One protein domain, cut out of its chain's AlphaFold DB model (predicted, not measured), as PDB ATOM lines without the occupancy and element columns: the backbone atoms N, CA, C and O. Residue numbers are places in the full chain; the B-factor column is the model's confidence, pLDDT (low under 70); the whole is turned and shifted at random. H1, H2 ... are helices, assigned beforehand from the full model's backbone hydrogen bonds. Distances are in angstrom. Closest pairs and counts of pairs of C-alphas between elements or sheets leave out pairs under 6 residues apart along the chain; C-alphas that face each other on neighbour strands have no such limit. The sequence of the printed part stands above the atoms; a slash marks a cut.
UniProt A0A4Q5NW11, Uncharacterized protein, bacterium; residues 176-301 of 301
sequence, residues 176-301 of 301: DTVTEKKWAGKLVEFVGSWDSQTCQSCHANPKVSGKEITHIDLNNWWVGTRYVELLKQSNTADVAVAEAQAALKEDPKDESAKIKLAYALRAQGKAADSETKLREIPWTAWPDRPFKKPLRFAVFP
ATOM      1  N   ASP A 176     146.933  95.882 149.009       97.69
ATOM      2  CA  ASP A 176     146.343  94.815 148.197       97.69
ATOM      3  C   ASP A 176     145.233  95.389 147.307       97.69
ATOM      4  O   ASP A 176     144.044  95.328 147.619       97.69
ATOM      5  N   THR A 177     145.630  95.955 146.168       97.19
ATOM      6  CA  THR A 177     144.715  96.641 145.246       97.19
ATOM      7  C   THR A 177     143.666  95.718 144.623       97.19
ATOM      8  O   THR A 177     142.609  96.186 144.198       97.19
ATOM      9  N   VAL A 178     143.936  94.409 144.533       97.25
ATOM     10  CA  VAL A 178     142.994  93.441 143.947       97.25
ATOM     11  C   VAL A 178     141.844  93.203 144.917       97.25
ATOM     12  O   VAL A 178     140.678  93.371 144.546       97.25
ATOM     13  N   THR A 179     142.169  92.878 146.168       97.88
ATOM     14  CA  THR A 179     141.173  92.696 147.228       97.88
ATOM     15  C   THR A 179     140.457  94.009 147.529       97.88
ATOM     16  O   THR A 179     139.235  94.025 147.674       97.88
ATOM     17  N   GLU A 180     141.178  95.131 147.528       98.19
ATOM     18  CA  GLU A 180     140.598  96.458 147.719       98.19
ATOM     19  C   GLU A 180     139.532  96.768 146.656       98.19
ATOM     20  O   GLU A 180     138.404  97.131 146.990       98.19
ATOM     21  N   LYS A 181     139.841  96.548 145.368       98.25
ATOM     22  CA  LYS A 181     138.890  96.778 144.269       98.25
ATOM     23  C   LYS A 181     137.648  95.902 144.385       98.25
ATOM     24  O   LYS A 181     136.547  96.392 144.134       98.25
ATOM     25  N   LYS A 182     137.810  94.637 144.785       97.75
ATOM     26  CA  LYS A 182     136.689  93.717 145.022       97.75
ATOM     27  C   LYS A 182     135.721  94.288 146.063       97.75
ATOM     28  O   LYS A 182     134.528  94.398 145.788       97.75
ATOM     29  N   TRP A 183     136.222  94.682 147.235       98.00
ATOM     30  CA  TRP A 183     135.368  95.186 148.318       98.00
ATOM     31  C   TRP A 183     134.793  96.573 148.028       98.00
ATOM     32  O   TRP A 183     133.631  96.826 148.343       98.00
ATOM     33  N   ALA A 184     135.550  97.446 147.358       98.00
ATOM     34  CA  ALA A 184     135.032  98.728 146.886       98.00
ATOM     35  C   ALA A 184     133.865  98.531 145.907       98.00
ATOM     36  O   ALA A 184     132.820  99.157 146.074       98.00
ATOM     37  N   GLY A 185     133.999  97.614 144.943       97.56
ATOM     38  CA  GLY A 185     132.927  97.270 144.007       97.56
ATOM     39  C   GLY A 185     131.676  96.729 144.705       97.56
ATOM     40  O   GLY A 185     130.570  97.156 144.378       97.56
ATOM     41  N   LYS A 186     131.847  95.861 145.713       96.75
ATOM     42  CA  LYS A 186     130.738  95.332 146.524       96.75
ATOM     43  C   LYS A 186     129.989  96.439 147.274       96.75
ATOM     44  O   LYS A 186     128.764  96.462 147.278       96.75
ATOM     45  N   LEU A 187     130.706  97.392 147.867       96.50
ATOM     46  CA  LEU A 187     130.088  98.529 148.554       96.50
ATOM     47  C   LEU A 187     129.379  99.482 147.580       96.50
ATOM     48  O   LEU A 187     128.311  99.997 147.907       96.50
ATOM     49  N   VAL A 188     129.945  99.707 146.387       97.44
ATOM     50  CA  VAL A 188     129.297 100.479 145.310       97.44
ATOM     51  C   VAL A 188     127.994  99.820 144.856       97.44
ATOM     52  O   VAL A 188     127.012 100.508 144.608       97.44
ATOM     53  N   GLU A 189     127.968  98.496 144.768       96.31
ATOM     54  CA  GLU A 189     126.746  97.753 144.470       96.31
ATOM     55  C   GLU A 189     125.729  97.858 145.606       96.31
ATOM     56  O   GLU A 189     124.573  98.195 145.381       96.31
ATOM     57  N   PHE A 190     126.173  97.688 146.851       94.25
ATOM     58  CA  PHE A 190     125.306  97.829 148.015       94.25
ATOM     59  C   PHE A 190     124.608  99.201 148.070       94.25
ATOM     60  O   PHE A 190     123.402  99.266 148.311       94.25
ATOM     61  N   VAL A 191     125.333 100.301 147.818       95.00
ATOM     62  CA  VAL A 191     124.738 101.650 147.873       95.00
ATOM     63  C   VAL A 191     123.713 101.895 146.761       95.00
ATOM     64  O   VAL A 191     122.870 102.771 146.914       95.00
ATOM     65  N   GLY A 192     123.720 101.107 145.683       96.06
ATOM     66  CA  GLY A 192     122.668 101.145 144.665       96.06
ATOM     67  C   GLY A 192     121.294 100.702 145.177       96.06
ATOM     68  O   GLY A 192     120.309 100.889 144.486       96.06
ATOM     69  N   SER A 193     121.199 100.157 146.393       94.81
ATOM     70  CA  SER A 193     119.926  99.839 147.059       94.81
ATOM     71  C   SER A 193     119.484 100.901 148.074       94.81
ATOM     72  O   SER A 193     118.674 100.623 148.961       94.81
ATOM     73  N   TRP A 194     120.040 102.115 148.010       94.62
ATOM     74  CA  TRP A 194     119.816 103.141 149.028       94.62
ATOM     75  C   TRP A 194     118.345 103.534 149.197       94.62
ATOM     76  O   TRP A 194     117.911 103.796 150.320       94.62
ATOM     77  N   ASP A 195     117.565 103.558 148.119       93.88
ATOM     78  CA  ASP A 195     116.130 103.855 148.154       93.88
ATOM     79  C   ASP A 195     115.282 102.751 148.813       93.88
ATOM     80  O   ASP A 195     114.112 102.978 149.140       93.88
ATOM     81  N   SER A 196     115.868 101.578 149.067       92.38
ATOM     82  CA  SER A 196     115.179 100.450 149.680       92.38
ATOM     83  C   SER A 196     114.694 100.756 151.095       92.38
ATOM     84  O   SER A 196     115.304 101.502 151.872       92.38
ATOM     85  N   GLN A 197     113.602 100.092 151.481       89.75
ATOM     86  CA  GLN A 197     113.070 100.178 152.839       89.75
ATOM     87  C   GLN A 197     114.109  99.758 153.887       89.75
ATOM     88  O   GLN A 197     114.144 100.342 154.970       89.75
ATOM     89  N   THR A 198     114.968  98.782 153.579       87.31
ATOM     90  CA  THR A 198     115.998  98.306 154.507       87.31
ATOM     91  C   THR A 198     117.030  99.398 154.789       87.31
ATOM     92  O   THR A 198     117.211  99.760 155.954       87.31
ATOM     93  N   CYS A 199     117.576 100.043 153.752       88.88
ATOM     94  CA  CYS A 199     118.484 101.182 153.916       88.88
ATOM     95  C   CYS A 199     117.800 102.354 154.639       88.88
ATOM     96  O   CYS A 199     118.332 102.896 155.618       88.88
ATOM     97  N   GLN A 200     116.587 102.725 154.219       91.06
ATOM     98  CA  GLN A 200     115.869 103.847 154.826       91.06
ATOM     99  C   GLN A 200     115.431 103.569 156.270       91.06
ATOM    100  O   GLN A 200     115.387 104.504 157.061       91.06
ATOM    101  N   SER A 201     115.206 102.316 156.682       86.62
ATOM    102  CA  SER A 201     114.887 101.988 158.083       86.62
ATOM    103  C   SER A 201     115.988 102.414 159.065       86.62
ATOM    104  O   SER A 201     115.701 102.768 160.209       86.62
ATOM    105  N   CYS A 202     117.243 102.420 158.601       82.81
ATOM    106  CA  CYS A 202     118.411 102.804 159.388       82.81
ATOM    107  C   CYS A 202     118.832 104.261 159.157       82.81
ATOM    108  O   CYS A 202     119.350 104.914 160.068       82.81
ATOM    109  N   HIS A 203     118.660 104.766 157.933       87.12
ATOM    110  CA  HIS A 203     119.190 106.065 157.522       87.12
ATOM    111  C   HIS A 203     118.155 107.189 157.513       87.12
ATOM    112  O   HIS A 203     118.530 108.337 157.760       87.12
ATOM    113  N   ALA A 204     116.872 106.896 157.307       87.25
ATOM    114  CA  ALA A 204     115.817 107.890 157.420       87.25
ATOM    115  C   ALA A 204     115.543 108.221 158.888       87.25
ATOM    116  O   ALA A 204     115.529 107.350 159.755       87.25
ATOM    117  N   ASN A 205     115.276 109.495 159.168       81.00
ATOM    118  CA  ASN A 205     114.621 109.877 160.409       81.00
ATOM    119  C   ASN A 205     113.158 110.142 160.082       81.00
ATOM    120  O   ASN A 205     112.877 111.222 159.567       81.00
ATOM    121  N   PRO A 206     112.209 109.261 160.429       79.94
ATOM    122  CA  PRO A 206     110.799 109.513 160.143       79.94
ATOM    123  C   PRO A 206     110.298 110.860 160.691       79.94
ATOM    124  O   PRO A 206     109.397 111.459 160.115       79.94
ATOM    125  N   LYS A 207     110.919 111.390 161.760       77.94
ATOM    126  CA  LYS A 207     110.592 112.712 162.324       77.94
ATOM    127  C   LYS A 207     111.117 113.898 161.500       77.94
ATOM    128  O   LYS A 207     110.624 115.001 161.686       77.94
ATOM    129  N   VAL A 208     112.123 113.703 160.641       75.19
ATOM    130  CA  VAL A 208     112.765 114.772 159.841       75.19
ATOM    131  C   VAL A 208     112.509 114.596 158.343       75.19
ATOM    132  O   VAL A 208     112.232 115.574 157.654       75.19
ATOM    133  N   SER A 209     112.603 113.371 157.825       77.31
ATOM    134  CA  SER A 209     112.401 113.045 156.410       77.31
ATOM    135  C   SER A 209     110.994 112.529 156.100       77.31
ATOM    136  O   SER A 209     110.635 112.422 154.933       77.31
ATOM    137  N   GLY A 210     110.166 112.220 157.105       82.38
ATOM    138  CA  GLY A 210     108.839 111.653 156.867       82.38
ATOM    139  C   GLY A 210     108.929 110.331 156.099       82.38
ATOM    140  O   GLY A 210     109.585 109.397 156.555       82.38
ATOM    141  N   LYS A 211     108.270 110.269 154.934       82.06
ATOM    142  CA  LYS A 211     108.326 109.134 153.990       82.06
ATOM    143  C   LYS A 211     109.342 109.333 152.856       82.06
ATOM    144  O   LYS A 211     109.427 108.486 151.974       82.06
ATOM    145  N   GLU A 212     110.058 110.453 152.834       87.19
ATOM    146  CA  GLU A 212     111.013 110.764 151.773       87.19
ATOM    147  C   GLU A 212     112.338 110.024 151.979       87.19
ATOM    148  O   GLU A 212     112.795 109.822 153.109       87.19
ATOM    149  N   ILE A 213     112.968 109.667 150.860       90.81
ATOM    150  CA  ILE A 213     114.282 109.027 150.816       90.81
ATOM    151  C   ILE A 213     115.351 110.060 151.210       90.81
ATOM    152  O   ILE A 213     115.352 111.208 150.756       90.81
ATOM    153  N   THR A 214     116.260 109.668 152.099       93.81
ATOM    154  CA  THR A 214     117.426 110.490 152.464       93.81
ATOM    155  C   THR A 214     118.446 110.541 151.331       93.81
ATOM    156  O   THR A 214     118.399 109.724 150.425       93.81
ATOM    157  N   HIS A 215     119.377 111.492 151.350       94.06
ATOM    158  CA  HIS A 215     120.304 111.696 150.235       94.06
ATOM    159  C   HIS A 215     121.752 111.347 150.600       94.06
ATOM    160  O   HIS A 215     122.195 111.628 151.718       94.06
ATOM    161  N   ILE A 216     122.503 110.798 149.638       93.69
ATOM    162  CA  ILE A 216     123.959 110.589 149.725       93.69
ATOM    163  C   ILE A 216     124.659 111.414 148.654       93.69
ATOM    164  O   ILE A 216     124.281 111.381 147.487       93.69
ATOM    165  N   ASP A 217     125.735 112.097 149.032       94.31
ATOM    166  CA  ASP A 217     126.670 112.691 148.079       94.31
ATOM    167  C   ASP A 217     127.573 111.607 147.471       94.31
ATOM    168  O   ASP A 217     128.662 111.327 147.974       94.31
ATOM    169  N   LEU A 218     127.099 110.964 146.400       95.88
ATOM    170  CA  LEU A 218     127.879 109.967 145.662       95.88
ATOM    171  C   LEU A 218     129.085 110.584 144.939       95.88
ATOM    172  O   LEU A 218     130.063 109.892 144.674       95.88
ATOM    173  N   ASN A 219     129.065 111.888 144.648       94.38
ATOM    174  CA  ASN A 219     130.179 112.535 143.964       94.38
ATOM    175  C   ASN A 219     131.418 112.658 144.869       94.38
ATOM    176  O   ASN A 219     132.549 112.537 144.391       94.38
ATOM    177  N   ASN A 220     131.201 112.845 146.173       92.50
ATOM    178  CA  ASN A 220     132.258 112.953 147.184       92.50
ATOM    179  C   ASN A 220     132.316 111.752 148.141       92.50
ATOM    180  O   ASN A 220     133.000 111.796 149.166       92.50
ATOM    181  N   TRP A 221     131.616 110.660 147.832       94.38
ATOM    182  CA  TRP A 221     131.656 109.465 148.662       94.38
ATOM    183  C   TRP A 221     133.031 108.792 148.585       94.38
ATOM    184  O   TRP A 221     133.558 108.527 147.501       94.38
ATOM    185  N   TRP A 222     133.618 108.496 149.748       93.62
ATOM    186  CA  TRP A 222     134.991 107.996 149.844       93.62
ATOM    187  C   TRP A 222     135.197 106.669 149.099       93.62
ATOM    188  O   TRP A 222     136.176 106.534 148.369       93.62
ATOM    189  N   VAL A 223     134.253 105.720 149.209       95.88
ATOM    190  CA  VAL A 223     134.334 104.428 148.504       95.88
ATOM    191  C   VAL A 223     134.283 104.652 147.000       95.88
ATOM    192  O   VAL A 223     135.072 104.059 146.272       95.88
ATOM    193  N   GLY A 224     133.397 105.536 146.531       96.88
ATOM    194  CA  GLY A 224     133.288 105.887 145.117       96.88
ATOM    195  C   GLY A 224     134.581 106.494 144.580       96.88
ATOM    196  O   GLY A 224     135.114 106.036 143.571       96.88
ATOM    197  N   THR A 225     135.144 107.462 145.307       96.75
ATOM    198  CA  THR A 225     136.440 108.075 144.972       96.75
ATOM    199  C   THR A 225     137.543 107.023 144.906       96.75
ATOM    200  O   THR A 225     138.300 106.976 143.935       96.75
ATOM    201  N   ARG A 226     137.598 106.122 145.891       97.19
ATOM    202  CA  ARG A 226     138.620 105.080 145.925       97.19
ATOM    203  C   ARG A 226     138.442 104.043 144.816       97.19
ATOM    204  O   ARG A 226     139.417 103.635 144.194       97.19
ATOM    205  N   TYR A 227     137.207 103.665 144.505       98.44
ATOM    206  CA  TYR A 227     136.891 102.773 143.392       98.44
ATOM    207  C   TYR A 227     137.361 103.357 142.050       98.44
ATOM    208  O   TYR A 227     137.990 102.653 141.261       98.44
ATOM    209  N   VAL A 228     137.155 104.661 141.820       98.62
ATOM    210  CA  VAL A 228     137.677 105.377 140.640       98.62
ATOM    211  C   VAL A 228     139.202 105.274 140.550       98.62
ATOM    212  O   VAL A 228     139.735 105.002 139.474       98.62
ATOM    213  N   GLU A 229     139.918 105.486 141.656       98.38
ATOM    214  CA  GLU A 229     141.381 105.354 141.693       98.38
ATOM    215  C   GLU A 229     141.838 103.932 141.368       98.38
ATOM    216  O   GLU A 229     142.757 103.755 140.569       98.38
ATOM    217  N   LEU A 230     141.168 102.923 141.924       98.56
ATOM    218  CA  LEU A 230     141.486 101.515 141.687       98.56
ATOM    219  C   LEU A 230     141.274 101.124 140.222       98.56
ATOM    220  O   LEU A 230     142.115 100.439 139.643       98.56
ATOM    221  N   LEU A 231     140.205 101.614 139.587       98.62
ATOM    222  CA  LEU A 231     139.970 101.409 138.156       98.62
ATOM    223  C   LEU A 231     141.074 102.030 137.292       98.62
ATOM    224  O   LEU A 231     141.498 101.402 136.318       98.62
ATOM    225  N   LYS A 232     141.551 103.230 137.654       98.44
ATOM    226  CA  LYS A 232     142.676 103.894 136.975       98.44
ATOM    227  C   LYS A 232     143.972 103.106 137.147       98.44
ATOM    228  O   LYS A 232     144.643 102.827 136.161       98.44
ATOM    229  N   GLN A 233     144.299 102.720 138.380       97.75
ATOM    230  CA  GLN A 233     145.530 101.997 138.708       97.75
ATOM    231  C   GLN A 233     145.610 100.641 138.005       97.75
ATOM    232  O   GLN A 233     146.671 100.283 137.500       97.75
ATOM    233  N   SER A 234     144.498  99.903 137.927       97.38
ATOM    234  CA  SER A 234     144.471  98.623 137.215       97.38
ATOM    235  C   SER A 234     144.199  98.743 135.713       97.38
ATOM    236  O   SER A 234     144.126  97.716 135.046       97.38
ATOM    237  N   ASN A 235     144.015  99.955 135.176       97.50
ATOM    238  CA  ASN A 235     143.624 100.197 133.783       97.50
ATOM    239  C   ASN A 235     142.390  99.372 133.345       97.50
ATOM    240  O   ASN A 235     142.346  98.819 132.249       97.50
ATOM    241  N   THR A 236     141.384  99.253 134.222       98.38
ATOM    242  CA  THR A 236     140.158  98.461 133.965       98.38
ATOM    243  C   THR A 236     138.898  99.321 133.862       98.38
ATOM    244  O   THR A 236     137.794  98.818 134.054       98.38
ATOM    245  N   ALA A 237     139.038 100.622 133.594       98.56
ATOM    246  CA  ALA A 237     137.891 101.523 133.473       98.56
ATOM    247  C   ALA A 237     136.981 101.144 132.288       98.56
ATOM    248  O   ALA A 237     135.766 101.109 132.448       98.56
ATOM    249  N   ASP A 238     137.557 100.785 131.136       98.62
ATOM    250  CA  ASP A 238     136.794 100.380 129.942       98.62
ATOM    251  C   ASP A 238     135.981  99.102 130.175       98.62
ATOM    252  O   ASP A 238     134.827  99.012 129.758       98.62
ATOM    253  N   VAL A 239     136.560  98.141 130.903       98.44
ATOM    254  CA  VAL A 239     135.875  96.903 131.301       98.44
ATOM    255  C   VAL A 239     134.676  97.231 132.190       98.44
ATOM    256  O   VAL A 239     133.566  96.796 131.898       98.44
ATOM    257  N   ALA A 240     134.867  98.074 133.210       98.44
ATOM    258  CA  ALA A 240     133.788  98.477 134.111       98.44
ATOM    259  C   ALA A 240     132.670  99.256 133.389       98.44
ATOM    260  O   ALA A 240     131.497  99.101 133.729       98.44
ATOM    261  N   VAL A 241     133.001 100.062 132.368       98.81
ATOM    262  CA  VAL A 241     131.994 100.701 131.501       98.81
ATOM    263  C   VAL A 241     131.184  99.650 130.746       98.81
ATOM    264  O   VAL A 241     129.957  99.722 130.757       98.81
ATOM    265  N   ALA A 242     131.845  98.685 130.103       98.75
ATOM    266  CA  ALA A 242     131.170  97.653 129.320       98.75
ATOM    267  C   ALA A 242     130.241  96.787 130.189       98.75
ATOM    268  O   ALA A 242     129.093  96.554 129.808       98.75
ATOM    269  N   GLU A 243     130.703  96.374 131.371       98.50
ATOM    270  CA  GLU A 243     129.914  95.605 132.342       98.50
ATOM    271  C   GLU A 243     128.697  96.393 132.841       98.50
ATOM    272  O   GLU A 243     127.573  95.894 132.799       98.50
ATOM    273  N   ALA A 244     128.886  97.652 133.249       98.69
ATOM    274  CA  ALA A 244     127.783  98.481 133.729       98.69
ATOM    275  C   ALA A 244     126.760  98.786 132.620       98.69
ATOM    276  O   ALA A 244     125.557  98.800 132.864       98.69
ATOM    277  N   GLN A 245     127.214  98.987 131.379       98.69
ATOM    278  CA  GLN A 245     126.321  99.147 130.230       98.69
ATOM    279  C   GLN A 245     125.557  97.865 129.898       98.69
ATOM    280  O   GLN A 245     124.414  97.956 129.459       98.69
ATOM    281  N   ALA A 246     126.166  96.690 130.067       98.62
ATOM    282  CA  ALA A 246     125.470  95.419 129.897       98.62
ATOM    283  C   ALA A 246     124.353  95.267 130.940       98.62
ATOM    284  O   ALA A 246     123.212  95.035 130.552       98.62
ATOM    285  N   ALA A 247     124.641  95.529 132.218       98.38
ATOM    286  CA  ALA A 247     123.636  95.503 133.282       98.38
ATOM    287  C   ALA A 247     122.481  96.490 133.017       98.38
ATOM    288  O   ALA A 247     121.319  96.119 133.115       98.38
ATOM    289  N   LEU A 248     122.776  97.712 132.553       98.44
ATOM    290  CA  LEU A 248     121.742  98.703 132.211       98.44
ATOM    291  C   LEU A 248     120.911  98.357 130.969       98.44
ATOM    292  O   LEU A 248     119.827  98.911 130.789       98.44
ATOM    293  N   LYS A 249     121.409  97.486 130.084       98.50
ATOM    294  CA  LYS A 249     120.597  96.948 128.981       98.50
ATOM    295  C   LYS A 249     119.586  95.928 129.493       98.50
ATOM    296  O   LYS A 249     118.494  95.859 128.938       98.50
ATOM    297  N   GLU A 250     119.953  95.153 130.510       98.44
ATOM    298  CA  GLU A 250     119.068  94.174 131.146       98.44
ATOM    299  C   GLU A 250     118.049  94.858 132.064       98.44
ATOM    300  O   GLU A 250     116.852  94.601 131.946       98.44
ATOM    301  N   ASP A 251     118.504  95.787 132.907       98.06
ATOM    302  CA  ASP A 251     117.655  96.623 133.752       98.06
ATOM    303  C   ASP A 251     118.073  98.104 133.679       98.06
ATOM    304  O   ASP A 251     118.976  98.552 134.393       98.06
ATOM    305  N   PRO A 252     117.373  98.928 132.874       97.50
ATOM    306  CA  PRO A 252     117.627 100.369 132.799       97.50
ATOM    307  C   PRO A 252     117.414 101.123 134.122       97.50
ATOM    308  O   PRO A 252     117.790 102.297 134.241       97.50
ATOM    309  N   LYS A 253     116.756 100.503 135.110       96.44
ATOM    310  CA  LYS A 253     116.526 101.091 136.428       96.44
ATOM    311  C   LYS A 253     117.602 100.726 137.443       96.44
ATOM    312  O   LYS A 253     117.651 101.442 138.438       96.44
ATOM    313  N   ASP A 254     118.481  99.762 137.163       97.69
ATOM    314  CA  ASP A 254     119.544  99.322 138.074       97.69
ATOM    315  C   ASP A 254     120.439 100.498 138.495       97.69
ATOM    316  O   ASP A 254     121.292 100.995 137.749       97.69
ATOM    317  N   GLU A 255     120.226 100.976 139.719       97.69
ATOM    318  CA  GLU A 255     120.968 102.102 140.270       97.69
ATOM    319  C   GLU A 255     122.418 101.721 140.570       97.69
ATOM    320  O   GLU A 255     123.312 102.537 140.352       97.69
ATOM    321  N   SER A 256     122.692 100.473 140.959       97.81
ATOM    322  CA  SER A 256     124.058  99.976 141.152       97.81
ATOM    323  C   SER A 256     124.858 100.089 139.859       97.81
ATOM    324  O   SER A 256     125.994 100.575 139.860       97.81
ATOM    325  N   ALA A 257     124.256  99.697 138.733       98.50
ATOM    326  CA  ALA A 257     124.878  99.818 137.421       98.50
ATOM    327  C   ALA A 257     125.042 101.284 136.981       98.50
ATOM    328  O   ALA A 257     126.094 101.633 136.438       98.50
ATOM    329  N   LYS A 258     124.085 102.178 137.278       98.62
ATOM    330  CA  LYS A 258     124.249 103.631 137.036       98.62
ATOM    331  C   LYS A 258     125.441 104.202 137.802       98.62
ATOM    332  O   LYS A 258     126.238 104.940 137.221       98.62
ATOM    333  N   ILE A 259     125.599 103.832 139.074       98.69
ATOM    334  CA  ILE A 259     126.709 104.290 139.920       98.69
ATOM    335  C   ILE A 259     128.042 103.739 139.401       98.69
ATOM    336  O   ILE A 259     128.991 104.507 139.220       98.69
ATOM    337  N   LYS A 260     128.117 102.432 139.105       98.62
ATOM    338  CA  LYS A 260     129.316 101.800 138.522       98.62
ATOM    339  C   LYS A 260     129.706 102.467 137.201       98.62
ATOM    340  O   LYS A 260     130.871 102.829 137.033       98.62
ATOM    341  N   LEU A 261     128.743 102.707 136.304       98.81
ATOM    342  CA  LEU A 261     128.976 103.409 135.041       98.81
ATOM    343  C   LEU A 261     129.510 104.824 135.281       98.81
ATOM    344  O   LEU A 261     130.494 105.222 134.659       98.81
ATOM    345  N   ALA A 262     128.908 105.577 136.204       98.75
ATOM    346  CA  ALA A 262     129.353 106.928 136.509       98.75
ATOM    347  C   ALA A 262     130.798 106.957 137.028       98.75
ATOM    348  O   ALA A 262     131.606 107.765 136.564       98.75
ATOM    349  N   TYR A 263     131.166 106.070 137.954       98.81
ATOM    350  CA  TYR A 263     132.539 105.994 138.452       98.81
ATOM    351  C   TYR A 263     133.526 105.505 137.387       98.81
ATOM    352  O   TYR A 263     134.624 106.052 137.283       98.81
ATOM    353  N   ALA A 264     133.140 104.557 136.534       98.75
ATOM    354  CA  ALA A 264     133.978 104.118 135.421       98.75
ATOM    355  C   ALA A 264     134.235 105.252 134.406       98.75
ATOM    356  O   ALA A 264     135.377 105.469 133.997       98.75
ATOM    357  N   LEU A 265     133.220 106.064 134.083       98.81
ATOM    358  CA  LEU A 265     133.372 107.267 133.250       98.81
ATOM    359  C   LEU A 265     134.318 108.291 133.893       98.81
ATOM    360  O   LEU A 265     135.207 108.830 133.230       98.81
ATOM    361  N   ARG A 266     134.205 108.515 135.209       98.69
ATOM    362  CA  ARG A 266     135.142 109.376 135.948       98.69
ATOM    363  C   ARG A 266     136.569 108.826 135.915       98.69
ATOM    364  O   ARG A 266     137.521 109.602 135.815       98.69
ATOM    365  N   ALA A 267     136.732 107.503 135.964       98.62
ATOM    366  CA  ALA A 267     138.028 106.844 135.830       98.62
ATOM    367  C   ALA A 267     138.650 107.056 134.437       98.62
ATOM    368  O   ALA A 267     139.853 107.291 134.357       98.62
ATOM    369  N   GLN A 268     137.834 107.110 133.378       98.56
ATOM    370  CA  GLN A 268     138.244 107.480 132.012       98.56
ATOM    371  C   GLN A 268     138.533 108.985 131.819       98.56
ATOM    372  O   GLN A 268     138.848 109.412 130.710       98.56
ATOM    373  N   GLY A 269     138.385 109.819 132.854       98.31
ATOM    374  CA  GLY A 269     138.530 111.277 132.744       98.31
ATOM    375  C   GLY A 269     137.288 112.002 132.208       98.31
ATOM    376  O   GLY A 269     137.324 113.215 132.018       98.31
ATOM    377  N   LYS A 270     136.165 111.299 132.019       98.56
ATOM    378  CA  LYS A 270     134.891 111.857 131.541       98.56
ATOM    379  C   LYS A 270     134.027 112.332 132.711       98.56
ATOM    380  O   LYS A 270     132.968 111.778 133.002       98.56
ATOM    381  N   ALA A 271     134.507 113.347 133.430       97.75
ATOM    382  CA  ALA A 271     133.845 113.846 134.640       97.75
ATOM    383  C   ALA A 271     132.422 114.380 134.378       97.75
ATOM    384  O   ALA A 271     131.527 114.126 135.177       97.75
ATOM    385  N   ALA A 272     132.194 115.050 133.243       98.25
ATOM    386  CA  ALA A 272     130.871 115.563 132.875       98.25
ATOM    387  C   ALA A 272     129.847 114.438 132.619       98.25
ATOM    388  O   ALA A 272     128.706 114.510 133.080       98.25
ATOM    389  N   ASP A 273     130.264 113.363 131.943       98.38
ATOM    390  CA  ASP A 273     129.405 112.198 131.696       98.38
ATOM    391  C   ASP A 273     129.110 111.448 133.004       98.38
ATOM    392  O   ASP A 273     127.988 111.001 133.233       98.38
ATOM    393  N   SER A 274     130.111 111.349 133.886       98.56
ATOM    394  CA  SER A 274     129.953 110.800 135.237       98.56
ATOM    395  C   SER A 274     128.899 111.562 136.043       98.56
ATOM    396  O   SER A 274     127.968 110.950 136.567       98.56
ATOM    397  N   GLU A 275     128.997 112.893 136.096       98.06
ATOM    398  CA  GLU A 275     128.014 113.740 136.774       98.06
ATOM    399  C   GLU A 275     126.617 113.560 136.176       98.06
ATOM    400  O   GLU A 275     125.656 113.364 136.921       98.06
ATOM    401  N   THR A 276     126.506 113.550 134.844       98.00
ATOM    402  CA  THR A 276     125.233 113.303 134.155       98.00
ATOM    403  C   THR A 276     124.602 111.993 134.627       98.00
ATOM    404  O   THR A 276     123.423 111.970 134.973       98.00
ATOM    405  N   LYS A 277     125.393 110.918 134.736       97.62
ATOM    406  CA  LYS A 277     124.908 109.614 135.202       97.62
ATOM    407  C   LYS A 277     124.517 109.599 136.676       97.62
ATOM    408  O   LYS A 277     123.470 109.057 137.010       97.62
ATOM    409  N   LEU A 278     125.288 110.232 137.559       97.94
ATOM    410  CA  LEU A 278     124.905 110.353 138.972       97.94
ATOM    411  C   LEU A 278     123.638 111.204 139.159       97.94
ATOM    412  O   LEU A 278     122.845 110.949 140.063       97.94
ATOM    413  N   ARG A 279     123.401 112.200 138.296       97.38
ATOM    414  CA  ARG A 279     122.167 113.001 138.319       97.38
ATOM    415  C   ARG A 279     120.924 112.195 137.935       97.38
ATOM    416  O   ARG A 279     119.839 112.574 138.372       97.38
ATOM    417  N   GLU A 280     121.048 111.092 137.200       96.88
ATOM    418  CA  GLU A 280     119.921 110.192 136.896       96.88
ATOM    419  C   GLU A 280     119.392 109.454 138.142       96.88
ATOM    420  O   GLU A 280     118.292 108.906 138.102       96.88
ATOM    421  N   ILE A 281     120.144 109.453 139.249       97.38
ATOM    422  CA  ILE A 281     119.775 108.806 140.512       97.38
ATOM    423  C   ILE A 281     119.077 109.838 141.419       97.38
ATOM    424  O   ILE A 281     119.717 110.815 141.836       97.38
ATOM    425  N   PRO A 282     117.778 109.673 141.742       95.06
ATOM    426  CA  PRO A 282     116.992 110.716 142.408       95.06
ATOM    427  C   PRO A 282     117.514 111.108 143.793       95.06
ATOM    428  O   PRO A 282     117.541 112.292 144.121       95.06
ATOM    429  N   TRP A 283     117.974 110.132 144.578       95.44
ATOM    430  CA  TRP A 283     118.440 110.322 145.956       95.44
ATOM    431  C   TRP A 283     119.917 110.732 146.064       95.44
ATOM    432  O   TRP A 283     120.431 110.917 147.169       95.44
ATOM    433  N   THR A 284     120.621 110.920 144.944       96.44
ATOM    434  CA  THR A 284     121.964 111.510 144.996       96.44
ATOM    435  C   THR A 284     121.861 112.979 145.406       96.44
ATOM    436  O   THR A 284     121.048 113.731 144.866       96.44
ATOM    437  N   ALA A 285     122.671 113.387 146.379       95.44
ATOM    438  CA  ALA A 285     122.711 114.754 146.874       95.44
ATOM    439  C   ALA A 285     123.340 115.687 145.834       95.44
ATOM    440  O   ALA A 285     124.425 115.416 145.324       95.44
ATOM    441  N   TRP A 286     122.672 116.810 145.579       96.00
ATOM    442  CA  TRP A 286     123.161 117.872 144.707       96.00
ATOM    443  C   TRP A 286     122.821 119.243 145.302       96.00
ATOM    444  O   TRP A 286     121.772 119.367 145.939       96.00
ATOM    445  N   PRO A 287     123.653 120.283 145.088       94.06
ATOM    446  CA  PRO A 287     123.382 121.627 145.609       94.06
ATOM    447  C   PRO A 287     122.067 122.241 145.107       94.06
ATOM    448  O   PRO A 287     121.473 123.067 145.793       94.06
ATOM    449  N   ASP A 288     121.611 121.837 143.920       95.44
ATOM    450  CA  ASP A 288     120.388 122.304 143.265       95.44
ATOM    451  C   ASP A 288     119.139 121.463 143.603       95.44
ATOM    452  O   ASP A 288     118.074 121.690 143.032       95.44
ATOM    453  N   ARG A 289     119.236 120.501 144.535       92.06
ATOM    454  CA  ARG A 289     118.120 119.634 144.952       92.06
ATOM    455  C   ARG A 289     117.796 119.788 146.441       92.06
ATOM    456  O   ARG A 289     118.691 120.067 147.239       92.06
ATOM    457  N   PRO A 290     116.538 119.544 146.859       90.44
ATOM    458  CA  PRO A 290     116.214 119.397 148.273       90.44
ATOM    459  C   PRO A 290     117.087 118.314 148.917       90.44
ATOM    460  O   PRO A 290     117.104 117.175 148.465       90.44
ATOM    461  N   PHE A 291     117.800 118.659 149.989       90.12
ATOM    462  CA  PHE A 291     118.677 117.722 150.686       90.12
ATOM    463  C   PHE A 291     118.043 117.230 151.987       90.12
ATOM    464  O   PHE A 291     117.701 118.016 152.875       90.12
ATOM    465  N   LYS A 292     117.926 115.907 152.129       90.44
ATOM    466  CA  LYS A 292     117.480 115.246 153.365       90.44
ATOM    467  C   LYS A 292     118.621 114.432 153.957       90.44
ATOM    468  O   LYS A 292     118.987 113.389 153.422       90.44
ATOM    469  N   LYS A 293     119.175 114.917 155.067       88.00
ATOM    470  CA  LYS A 293     120.345 114.317 155.714       88.00
ATOM    471  C   LYS A 293     120.008 112.946 156.336       88.00
ATOM    472  O   LYS A 293     119.044 112.873 157.101       88.00
ATOM    473  N   PRO A 294     120.810 111.895 156.094       89.56
ATOM    474  CA  PRO A 294     120.661 110.615 156.781       89.56
ATOM    475  C   PRO A 294     121.067 110.705 158.262       89.56
ATOM    476  O   PRO A 294     121.988 111.444 158.620       89.56
ATOM    477  N   LEU A 295     120.415 109.921 159.131       79.69
ATOM    478  CA  LEU A 295     120.618 109.940 160.588       79.69
ATOM    479  C   LEU A 295     122.060 109.666 161.005       79.69
ATOM    480  O   LEU A 295     122.554 110.274 161.954       79.69
ATOM    481  N   ARG A 296     122.709 108.709 160.343       65.44
ATOM    482  CA  ARG A 296     124.027 108.183 160.711       65.44
ATOM    483  C   ARG A 296     124.691 107.575 159.482       65.44
ATOM    484  O   ARG A 296     124.736 106.359 159.331       65.44
ATOM    485  N   PHE A 297     125.178 108.414 158.574       66.00
ATOM    486  CA  PHE A 297     126.131 107.937 157.576       66.00
ATOM    487  C   PHE A 297     127.515 108.043 158.205       66.00
ATOM    488  O   PHE A 297     128.062 109.137 158.330       66.00
ATOM    489  N   ALA A 298     128.023 106.924 158.725       57.66
ATOM    490  CA  ALA A 298     129.382 106.897 159.235       57.66
ATOM    491  C   ALA A 298     130.317 107.241 158.073       57.66
ATOM    492  O   ALA A 298     130.372 106.522 157.074       57.66
ATOM    493  N   VAL A 299     131.029 108.357 158.201       56.06
ATOM    494  CA  VAL A 299     132.186 108.648 157.361       56.06
ATOM    495  C   VAL A 299     133.265 107.704 157.869       56.06
ATOM    496  O   VAL A 299     133.896 107.970 158.886       56.06
ATOM    497  N   PHE A 300     133.345 106.519 157.275       49.44
ATOM    498  CA  PHE A 300     134.415 105.575 157.570       49.44
ATOM    499  C   PHE A 300     135.692 106.148 156.930       49.44
ATOM    500  O   PHE A 300     135.669 106.356 155.715       49.44
ATOM    501  N   PRO A 301     136.729 106.510 157.705       45.34
ATOM    502  CA  PRO A 301     137.959 107.081 157.161       45.34
ATOM    503  C   PRO A 301     138.876 106.022 156.538       45.34
ATOM    504  O   PRO A 301     138.923 104.865 157.014       45.34
TER     505      PRO A 301
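What this domain is: This is residues 176 to 301 of the 301 residues of an uncharacterized protein of bacterium (UniProt A0A4Q5NW11). Five helices make a compact body round H6: H5 and H7 pack along H6 on either side of it, each running the opposite way, while H1 and H4 cross each other and pack on H6 at steep tilts. The two short helices H2 and H3 lie away from this body, toward one end of the longest axis. A long link, residues 210 to 221, leads from H3 back to H4, and a final stretch with no named element runs from residue 280 to 301. The printed part has 126 residues, with seven named helices, H1 to H7 in order along the chain, and no named strand; the class is all helix. The whole is compact, with a radius of gyration of the C-alphas of 14.5 A and spans of 45 by 31 by 26 A.

Where its parts are: H1, the longest helix, holds residues 177 to 191 and measures 20.8 A from C-alpha 177 at (144.715, 96.641, 145.246) to C-alpha 191 at (124.738, 101.650, 147.873). H4 is residues 222 to 233, 16.5 A. H6 is residues 255 to 267, 18.3 A, H5 is residues 237 to 250, 20.3 A, and H7 is residues 271 to 279, 12.3 A, ending at C-alpha 279 at (122.167, 113.001, 138.319). H2 is residues 197 to 203, and H3 is residues 206 to 209.

How they stand to each other: H1 touches H4 at a steep tilt of 42 degrees, opposite ways; their closest C-alphas, of Ala 184 and Tyr 227, are 5.7 A apart. H1 touches H6, the hub, with residues 185 to 191 alone, at a steep tilt of 43 degrees; the closest C-alphas are those of Glu 189 and Ser 256, 4.8 A. H6 touches H4 with residues 263 to 267 alone, at a steep tilt of 52 degrees, the same way; the closest C-alphas are those of Val 228 and Ala 267, 5.0 A. H5 and H6 form a helical hairpin at a shallow tilt of 24 degrees, with the C-alphas of Ala 244 and Ala 257 closest at 4.9 A. H6 and H7 form another, at a shallow tilt of 13 degrees, with the C-alphas of Ala 262 and Ser 274 closest at 4.1 A. The helix packing is part aligned, part crossed, with shallow and steep tilts both present. H5 and H7 are apart, and H2 and H3 touch no helix. Every O i to N i+4 pair is within hydrogen-bond range in H1, H4, H5, H6 and H7; in H2 it is 2 of 3, and H3 is too short for such a pair.

The domain as a whole: The two C-alphas farthest apart, of Lys 207 and Asn 235, are 45.4 A apart. The printed part has no cut and ends at the chain's last residue, 301. The link from H3 to H4 is long; the other links between helices are tight. Mean pLDDT of the printed part is 93.1, and residues 296 to 301 are under 70.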